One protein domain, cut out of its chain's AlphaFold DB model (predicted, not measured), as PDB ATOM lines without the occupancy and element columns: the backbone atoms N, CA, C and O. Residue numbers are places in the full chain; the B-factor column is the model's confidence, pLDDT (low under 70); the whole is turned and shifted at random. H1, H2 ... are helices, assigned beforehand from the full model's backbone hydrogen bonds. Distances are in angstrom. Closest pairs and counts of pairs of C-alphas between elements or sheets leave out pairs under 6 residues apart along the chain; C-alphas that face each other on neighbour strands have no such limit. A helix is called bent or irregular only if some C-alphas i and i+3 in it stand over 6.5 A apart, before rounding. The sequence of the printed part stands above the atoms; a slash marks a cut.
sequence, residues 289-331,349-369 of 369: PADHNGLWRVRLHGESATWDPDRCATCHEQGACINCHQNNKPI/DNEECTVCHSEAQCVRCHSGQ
ATOM      1  N   PRO A 289     179.730 200.471 120.157       81.62
ATOM      2  CA  PRO A 289     179.049 200.612 121.440       81.62
ATOM      3  C   PRO A 289     177.529 200.744 121.280       81.62
ATOM      4  O   PRO A 289     177.037 201.323 120.308       81.62
ATOM      5  N   ALA A 290     176.759 200.251 122.253       81.00
ATOM      6  CA  ALA A 290     175.295 200.291 122.191       81.00
ATOM      7  C   ALA A 290     174.728 201.726 122.121       81.00
ATOM      8  O   ALA A 290     173.664 201.960 121.543       81.00
ATOM      9  N   ASP A 291     175.444 202.697 122.689       83.19
ATOM     10  CA  ASP A 291     175.087 204.113 122.647       83.19
ATOM     11  C   ASP A 291     175.445 204.785 121.313       83.19
ATOM     12  O   ASP A 291     174.965 205.889 121.060       83.19
ATOM     13  N   HIS A 292     176.188 204.122 120.420       87.12
ATOM     14  CA  HIS A 292     176.709 204.668 119.166       87.12
ATOM     15  C   HIS A 292     175.632 204.804 118.067       87.12
ATOM     16  O   HIS A 292     175.687 204.220 116.980       87.12
ATOM     17  N   ASN A 293     174.616 205.615 118.354       90.19
ATOM     18  CA  ASN A 293     173.461 205.893 117.508       90.19
ATOM     19  C   ASN A 293     173.439 207.359 117.026       90.19
ATOM     20  O   ASN A 293     174.296 208.181 117.359       90.19
ATOM     21  N   GLY A 294     172.443 207.708 116.203       89.31
ATOM     22  CA  GLY A 294     172.329 209.050 115.628       89.31
ATOM     23  C   GLY A 294     172.188 210.162 116.672       89.31
ATOM     24  O   GLY A 294     172.777 211.225 116.495       89.31
ATOM     25  N   LEU A 295     171.460 209.915 117.766       89.75
ATOM     26  CA  LEU A 295     171.288 210.889 118.846       89.75
ATOM     27  C   LEU A 295     172.606 211.123 119.584       89.75
ATOM     28  O   LEU A 295     172.972 212.272 119.830       89.75
ATOM     29  N   TRP A 296     173.342 210.054 119.883       91.12
ATOM     30  CA  TRP A 296     174.659 210.175 120.492       91.12
ATOM     31  C   TRP A 296     175.608 210.986 119.612       91.12
ATOM     32  O   TRP A 296     176.169 211.988 120.067       91.12
ATOM     33  N   ARG A 297     175.659 210.658 118.314       87.94
ATOM     34  CA  ARG A 297     176.473 211.376 117.327       87.94
ATOM     35  C   ARG A 297     176.175 212.873 117.296       87.94
ATOM     36  O   ARG A 297     177.090 213.659 117.113       87.94
ATOM     37  N   VAL A 298     174.924 213.300 117.457       84.62
ATOM     38  CA  VAL A 298     174.583 214.730 117.336       84.62
ATOM     39  C   VAL A 298     174.543 215.488 118.662       84.62
ATOM     40  O   VAL A 298     174.605 216.717 118.645       84.62
ATOM     41  N   ARG A 299     174.393 214.808 119.805       86.94
ATOM     42  CA  ARG A 299     174.130 215.477 121.091       86.94
ATOM     43  C   ARG A 299     174.944 214.978 122.278       86.94
ATOM     44  O   ARG A 299     175.121 215.764 123.198       86.94
ATOM     45  N   LEU A 300     175.395 213.724 122.294       89.25
ATOM     46  CA  LEU A 300     175.917 213.099 123.522       89.25
ATOM     47  C   LEU A 300     177.398 212.708 123.437       89.25
ATOM     48  O   LEU A 300     178.019 212.489 124.476       89.25
ATOM     49  N   HIS A 301     177.981 212.650 122.235       91.00
ATOM     50  CA  HIS A 301     179.386 212.266 122.068       91.00
ATOM     51  C   HIS A 301     180.369 213.296 122.651       91.00
ATOM     52  O   HIS A 301     181.444 212.906 123.080       91.00
ATOM     53  N   GLY A 302     180.008 214.584 122.706       88.31
ATOM     54  CA  GLY A 302     180.863 215.617 123.308       88.31
ATOM     55  C   GLY A 302     181.032 215.428 124.817       88.31
ATOM     56  O   GLY A 302     182.153 215.395 125.314       88.31
ATOM     57  N   GLU A 303     179.922 215.209 125.527       88.88
ATOM     58  CA  GLU A 303     179.928 214.860 126.955       88.88
ATOM     59  C   GLU A 303     180.739 213.580 127.170       88.88
ATOM     60  O   GLU A 303     181.719 213.548 127.900       88.88
ATOM     61  N   SER A 304     180.391 212.543 126.418       87.31
ATOM     62  CA  SER A 304     181.078 211.256 126.408       87.31
ATOM     63  C   SER A 304     182.600 211.355 126.250       87.31
ATOM     64  O   SER A 304     183.324 210.746 127.029       87.31
ATOM     65  N   ALA A 305     183.075 212.143 125.280       88.69
ATOM     66  CA  ALA A 305     184.494 212.369 125.022       88.69
ATOM     67  C   ALA A 305     185.176 213.229 126.100       88.69
ATOM     68  O   ALA A 305     186.395 213.180 126.233       88.69
ATOM     69  N   THR A 306     184.405 214.009 126.863       88.31
ATOM     70  CA  THR A 306     184.913 214.806 127.990       88.31
ATOM     71  C   THR A 306     185.153 213.927 129.215       88.31
ATOM     72  O   THR A 306     186.143 214.113 129.915       88.31
ATOM     73  N   TRP A 307     184.266 212.961 129.465       87.88
ATOM     74  CA  TRP A 307     184.389 212.034 130.594       87.88
ATOM     75  C   TRP A 307     185.391 210.910 130.345       87.88
ATOM     76  O   TRP A 307     186.127 210.545 131.255       87.88
ATOM     77  N   ASP A 308     185.396 210.351 129.135       86.75
ATOM     78  CA  ASP A 308     186.219 209.195 128.788       86.75
ATOM     79  C   ASP A 308     186.578 209.232 127.291       86.75
ATOM     80  O   ASP A 308     185.855 208.686 126.448       86.75
ATOM     81  N   PRO A 309     187.665 209.929 126.920       85.81
ATOM     82  CA  PRO A 309     188.152 209.941 125.545       85.81
ATOM     83  C   PRO A 309     188.782 208.599 125.132       85.81
ATOM     84  O   PRO A 309     188.752 208.256 123.946       85.81
ATOM     85  N   ASP A 310     189.296 207.817 126.085       87.50
ATOM     86  CA  ASP A 310     190.016 206.565 125.826       87.50
ATOM     87  C   ASP A 310     189.087 205.481 125.270       87.50
ATOM     88  O   ASP A 310     189.469 204.744 124.357       87.50
ATOM     89  N   ARG A 311     187.815 205.454 125.690       84.38
ATOM     90  CA  ARG A 311     186.815 204.552 125.087       84.38
ATOM     91  C   ARG A 311     186.708 204.715 123.572       84.38
ATOM     92  O   ARG A 311     186.466 203.743 122.861       84.38
ATOM     93  N   CYS A 312     186.891 205.940 123.071       86.81
ATOM     94  CA  CYS A 312     186.812 206.250 121.648       86.81
ATOM     95  C   CYS A 312     188.104 205.832 120.943       86.81
ATOM     96  O   CYS A 312     188.041 205.323 119.824       86.81
ATOM     97  N   ALA A 313     189.249 205.989 121.618       87.12
ATOM     98  CA  ALA A 313     190.564 205.584 121.128       87.12
ATOM     99  C   ALA A 313     190.674 204.073 120.859       87.12
ATOM    100  O   ALA A 313     191.494 203.658 120.045       87.12
ATOM    101  N   THR A 314     189.795 203.268 121.469       82.88
ATOM    102  CA  THR A 314     189.651 201.829 121.183       82.88
ATOM    103  C   THR A 314     189.422 201.538 119.697       82.88
ATOM    104  O   THR A 314     189.970 200.572 119.173       82.88
ATOM    105  N   CYS A 315     188.631 202.371 119.006       86.06
ATOM    106  CA  CYS A 315     188.281 202.164 117.593       86.06
ATOM    107  C   CYS A 315     188.651 203.348 116.684       86.06
ATOM    108  O   CYS A 315     188.681 203.201 115.462       86.06
ATOM    109  N   HIS A 316     188.892 204.533 117.244       89.00
ATOM    110  CA  HIS A 316     189.122 205.762 116.492       89.00
ATOM    111  C   HIS A 316     190.462 206.399 116.832       89.00
ATOM    112  O   HIS A 316     190.750 206.724 117.977       89.00
ATOM    113  N   GLU A 317     191.247 206.694 115.803       90.88
ATOM    114  CA  GLU A 317     192.436 207.529 115.949       90.88
ATOM    115  C   GLU A 317     192.055 209.013 116.083       90.88
ATOM    116  O   GLU A 317     191.024 209.458 115.574       90.88
ATOM    117  N   GLN A 318     192.934 209.818 116.690       87.94
ATOM    118  CA  GLN A 318     192.728 211.262 116.893       87.94
ATOM    119  C   GLN A 318     192.339 212.011 115.601       87.94
ATOM    120  O   GLN A 318     191.547 212.957 115.628       87.94
ATOM    121  N   GLY A 319     192.856 211.564 114.451       89.19
ATOM    122  CA  GLY A 319     192.526 212.129 113.143       89.19
ATOM    123  C   GLY A 319     191.039 212.035 112.781       89.19
ATOM    124  O   GLY A 319     190.536 212.918 112.088       89.19
ATOM    125  N   ALA A 320     190.314 211.029 113.279       90.00
ATOM    126  CA  ALA A 320     188.877 210.881 113.043       90.00
ATOM    127  C   ALA A 320     188.077 212.018 113.698       90.00
ATOM    128  O   ALA A 320     187.185 212.594 113.068       90.00
ATOM    129  N   CYS A 321     188.445 212.395 114.926       87.44
ATOM    130  CA  CYS A 321     187.834 213.510 115.648       87.44
ATOM    131  C   CYS A 321     188.080 214.826 114.905       87.44
ATOM    132  O   CYS A 321     187.139 215.549 114.576       87.44
ATOM    133  N   ILE A 322     189.343 215.093 114.563       86.62
ATOM    134  CA  ILE A 322     189.745 216.313 113.855       86.62
ATOM    135  C   ILE A 322     189.011 216.418 112.517       86.62
ATOM    136  O   ILE A 322     188.401 217.444 112.224       86.62
ATOM    137  N   ASN A 323     189.005 215.344 111.725       89.00
ATOM    138  CA  ASN A 323     188.350 215.333 110.423       89.00
ATOM    139  C   ASN A 323     186.844 215.615 110.534       89.00
ATOM    140  O   ASN A 323     186.313 216.412 109.759       89.00
ATOM    141  N   CYS A 324     186.159 215.001 111.500       87.38
ATOM    142  CA  CYS A 324     184.732 215.217 111.693       87.38
ATOM    143  C   CYS A 324     184.439 216.665 112.112       87.38
ATOM    144  O   CYS A 324     183.619 217.323 111.473       87.38
ATOM    145  N   HIS A 325     185.137 217.187 113.123       85.81
ATOM    146  CA  HIS A 325     184.890 218.535 113.641       85.81
ATOM    147  C   HIS A 325     185.281 219.640 112.648       85.81
ATOM    148  O   HIS A 325     184.596 220.657 112.582       85.81
ATOM    149  N   GLN A 326     186.310 219.428 111.822       85.31
ATOM    150  CA  GLN A 326     186.712 220.393 110.794       85.31
ATOM    151  C   GLN A 326     185.767 220.421 109.585       85.31
ATOM    152  O   GLN A 326     185.567 221.480 108.989       85.31
ATOM    153  N   ASN A 327     185.188 219.278 109.200       86.06
ATOM    154  CA  ASN A 327     184.386 219.170 107.975       86.06
ATOM    155  C   ASN A 327     182.871 219.223 108.212       86.06
ATOM    156  O   ASN A 327     182.112 219.407 107.257       86.06
ATOM    157  N   ASN A 328     182.405 219.078 109.456       85.31
ATOM    158  CA  ASN A 328     180.983 219.123 109.776       85.31
ATOM    159  C   ASN A 328     180.602 220.444 110.429       85.31
ATOM    160  O   ASN A 328     181.145 220.873 111.442       85.31
ATOM    161  N   LYS A 329     179.586 221.074 109.848       84.94
ATOM    162  CA  LYS A 329     179.016 222.316 110.352       84.94
ATOM    163  C   LYS A 329     178.393 222.096 111.745       84.94
ATOM    164  O   LYS A 329     177.484 221.266 111.851       84.94
ATOM    165  N   PRO A 330     178.784 222.864 112.783       83.25
ATOM    166  CA  PRO A 330     178.191 222.726 114.111       83.25
ATOM    167  C   PRO A 330     176.686 223.012 114.104       83.25
ATOM    168  O   PRO A 330     176.199 223.865 113.359       83.25
ATOM    169  N   ILE A 331     175.933 222.352 114.988       81.56
ATOM    170  CA  ILE A 331     174.467 222.514 115.067       81.56
ATOM    171  C   ILE A 331     174.068 223.958 115.421       81.56
ATOM    172  O   ILE A 331     173.030 224.454 114.973       81.56
ATOM    173  N   ASP A 349     189.191 235.701 120.124       77.25
ATOM    174  CA  ASP A 349     190.213 234.726 120.515       77.25
ATOM    175  C   ASP A 349     189.620 233.445 121.128       77.25
ATOM    176  O   ASP A 349     190.358 232.627 121.664       77.25
ATOM    177  N   ASN A 350     188.300 233.240 121.040       83.62
ATOM    178  CA  ASN A 350     187.666 232.033 121.559       83.62
ATOM    179  C   ASN A 350     188.176 230.775 120.830       83.62
ATOM    180  O   ASN A 350     187.912 230.579 119.637       83.62
ATOM    181  N   GLU A 351     188.869 229.917 121.578       82.06
ATOM    182  CA  GLU A 351     189.521 228.699 121.089       82.06
ATOM    183  C   GLU A 351     188.537 227.708 120.443       82.06
ATOM    184  O   GLU A 351     188.882 227.038 119.473       82.06
ATOM    185  N   GLU A 352     187.269 227.695 120.863       81.44
ATOM    186  CA  GLU A 352     186.220 226.851 120.268       81.44
ATOM    187  C   GLU A 352     185.939 227.222 118.803       81.44
ATOM    188  O   GLU A 352     185.580 226.381 117.976       81.44
ATOM    189  N   CYS A 353     186.104 228.502 118.455       84.62
ATOM    190  CA  CYS A 353     185.916 228.983 117.089       84.62
ATOM    191  C   CYS A 353     187.167 228.758 116.234       84.62
ATOM    192  O   CYS A 353     187.045 228.561 115.020       84.62
ATOM    193  N   THR A 354     188.358 228.754 116.844       83.88
ATOM    194  CA  THR A 354     189.628 228.605 116.119       83.88
ATOM    195  C   THR A 354     189.903 227.180 115.648       83.88
ATOM    196  O   THR A 354     190.714 226.989 114.741       83.88
ATOM    197  N   VAL A 355     189.133 226.203 116.143       80.69
ATOM    198  CA  VAL A 355     189.084 224.825 115.618       80.69
ATOM    199  C   VAL A 355     188.770 224.795 114.114       80.69
ATOM    200  O   VAL A 355     189.341 223.986 113.380       80.69
ATOM    201  N   CYS A 356     187.892 225.692 113.643       84.56
ATOM    202  CA  CYS A 356     187.455 225.754 112.241       84.56
ATOM    203  C   CYS A 356     187.763 227.094 111.550       84.56
ATOM    204  O   CYS A 356     187.809 227.160 110.318       84.56
ATOM    205  N   HIS A 357     187.953 228.172 112.315       86.62
ATOM    206  CA  HIS A 357     188.179 229.517 111.793       86.62
ATOM    207  C   HIS A 357     189.555 230.056 112.187       86.62
ATOM    208  O   HIS A 357     189.824 230.369 113.337       86.62
ATOM    209  N   SER A 358     190.417 230.269 111.201       87.19
ATOM    210  CA  SER A 358     191.640 231.049 111.379       87.19
ATOM    211  C   SER A 358     191.334 232.511 111.708       87.19
ATOM    212  O   SER A 358     190.328 233.080 111.273       87.19
ATOM    213  N   GLU A 359     192.276 233.164 112.379       84.88
ATOM    214  CA  GLU A 359     192.211 234.595 112.678       84.88
ATOM    215  C   GLU A 359     191.965 235.445 111.418       84.88
ATOM    216  O   GLU A 359     191.141 236.362 111.416       84.88
ATOM    217  N   ALA A 360     192.577 235.070 110.291       86.75
ATOM    218  CA  ALA A 360     192.355 235.725 109.005       86.75
ATOM    219  C   ALA A 360     190.889 235.649 108.531       86.75
ATOM    220  O   ALA A 360     190.405 236.587 107.895       86.75
ATOM    221  N   GLN A 361     190.164 234.564 108.826       87.31
ATOM    222  CA  GLN A 361     188.740 234.433 108.487       87.31
ATOM    223  C   GLN A 361     187.873 235.362 109.343       87.31
ATOM    224  O   GLN A 361     186.952 235.977 108.808       87.31
ATOM    225  N   CYS A 362     188.204 235.533 110.625       85.88
ATOM    226  CA  CYS A 362     187.514 236.471 111.513       85.88
ATOM    227  C   CYS A 362     187.767 237.928 111.100       85.88
ATOM    228  O   CYS A 362     186.839 238.736 111.019       85.88
ATOM    229  N   VAL A 363     189.019 238.273 110.781       85.38
ATOM    230  CA  VAL A 363     189.401 239.631 110.366       85.38
ATOM    231  C   VAL A 363     188.684 240.056 109.083       85.38
ATOM    232  O   VAL A 363     188.298 241.211 108.989       85.38
ATOM    233  N   ARG A 364     188.401 239.149 108.137       86.31
ATOM    234  CA  ARG A 364     187.686 239.493 106.887       86.31
ATOM    235  C   ARG A 364     186.321 240.153 107.096       86.31
ATOM    236  O   ARG A 364     185.940 240.990 106.286       86.31
ATOM    237  N   CYS A 365     185.588 239.774 108.141       83.69
ATOM    238  CA  CYS A 365     184.259 240.327 108.423       83.69
ATOM    239  C   CYS A 365     184.285 241.413 109.508       83.69
ATOM    240  O   CYS A 365     183.397 242.260 109.546       83.69
ATOM    241  N   HIS A 366     185.306 241.411 110.368       84.12
ATOM    242  CA  HIS A 366     185.421 242.308 111.517       84.12
ATOM    243  C   HIS A 366     186.617 243.281 111.403       84.12
ATOM    244  O   HIS A 366     187.117 243.782 112.410       84.12
ATOM    245  N   SER A 367     187.112 243.564 110.194       70.75
ATOM    246  CA  SER A 367     188.264 244.447 109.910       70.75
ATOM    247  C   SER A 367     188.026 245.944 110.190       70.75
ATOM    248  O   SER A 367     188.790 246.784 109.725       70.75
ATOM    249  N   GLY A 368     186.973 246.293 110.929       64.81
ATOM    250  CA  GLY A 368     186.616 247.668 111.290       64.81
ATOM    251  C   GLY A 368     185.839 247.783 112.606       64.81
ATOM    252  O   GLY A 368     185.149 248.780 112.801       64.81
ATOM    253  N   GLN A 369     185.913 246.754 113.459       59.03
ATOM    254  CA  GLN A 369     185.361 246.725 114.818       59.03
ATOM    255  C   GLN A 369     186.482 246.621 115.838       59.03
ATOM    256  O   GLN A 369     187.395 245.792 115.588       59.03
TER     257      GLN A 369
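AT A GLANCE: This is residues 289 to 331 and 349 to 369 of the 369 residues of a protein of Deltaproteobacteria bacterium CG2_30_63_29 (UniProt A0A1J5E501). The printed part is a loose, open rod of short helices strung along its length, with H1 and H2 towards one end, H3 further along, then H4, and H5 towards the other end. No helix touches another, and residues 363 to 369, of which 363 to 366 belong to H5, stick out at the far end. You have 64 printed residues with five named helices, in the order H1, H2, H3, H4, H5, and no named strand; the class is all helix. The whole is loose, with a radius of gyration of the C-alphas of 15.1 A and spans of 50 by 21 by 20 A.

HOW THE PARTS SIT: Start at H1, residues 294 to 307, the longest helix by residues, and go on to H2, residues 310 to 313. These two are close but not clearly touching: look at the C-alphas of Ala 305 and Cys 312, their closest, 7.4 A apart. Next comes H3, residues 318 to 327, which meets H2 only through their link and is apart from H1. Beyond the cut you reach H4, residues 351 to 354, which is apart from H1, H2 and H3. Last is H5, residues 359 to 366, which meets H4 only through their link and is apart from H1, H2 and H3. In the backbone of H3, every pair of O of residue i and N of residue i+4 is within hydrogen-bond range, against 7 of 10 in H1 and 3 of 4 in H5; H2 and H4 are too short for such a pair.

IN THESE COORDINATES: Find C-alpha 294 at (172.329, 209.050, 115.628); from there H1 runs 19.5 A to C-alpha 307. H1 is irregular: C-alphas 298 and 301 are 7.2 A apart, where a regular helix has about 5 A. H2 measures 4.8 A from C-alpha 310 to C-alpha 313. Find C-alpha 318 at (192.728, 211.262, 116.893), where H3 begins; it runs 14.5 A to C-alpha 327. H4 measures 5.0 A from C-alpha 351 to C-alpha 354. H5 runs 10.3 A from C-alpha 359 to C-alpha 366 at (185.421, 242.308, 111.517).

THE WHOLE: The two C-alphas farthest apart are those of Ala 290 and Gly 368, 49.9 A. Look for the cut after Ile 331: residues 332 to 348 are not printed, and C-alphas 331 and 349 are 20.7 A apart across it. The links H1 to H2, H2 to H3 and H4 to H5 are tight; H3 to H4 is the link across the cut. The printed part ends at Gln 369, the chain's last residue. The mean pLDDT of the printed part of this model is 85.2, and residues 368 to 369 are under 70.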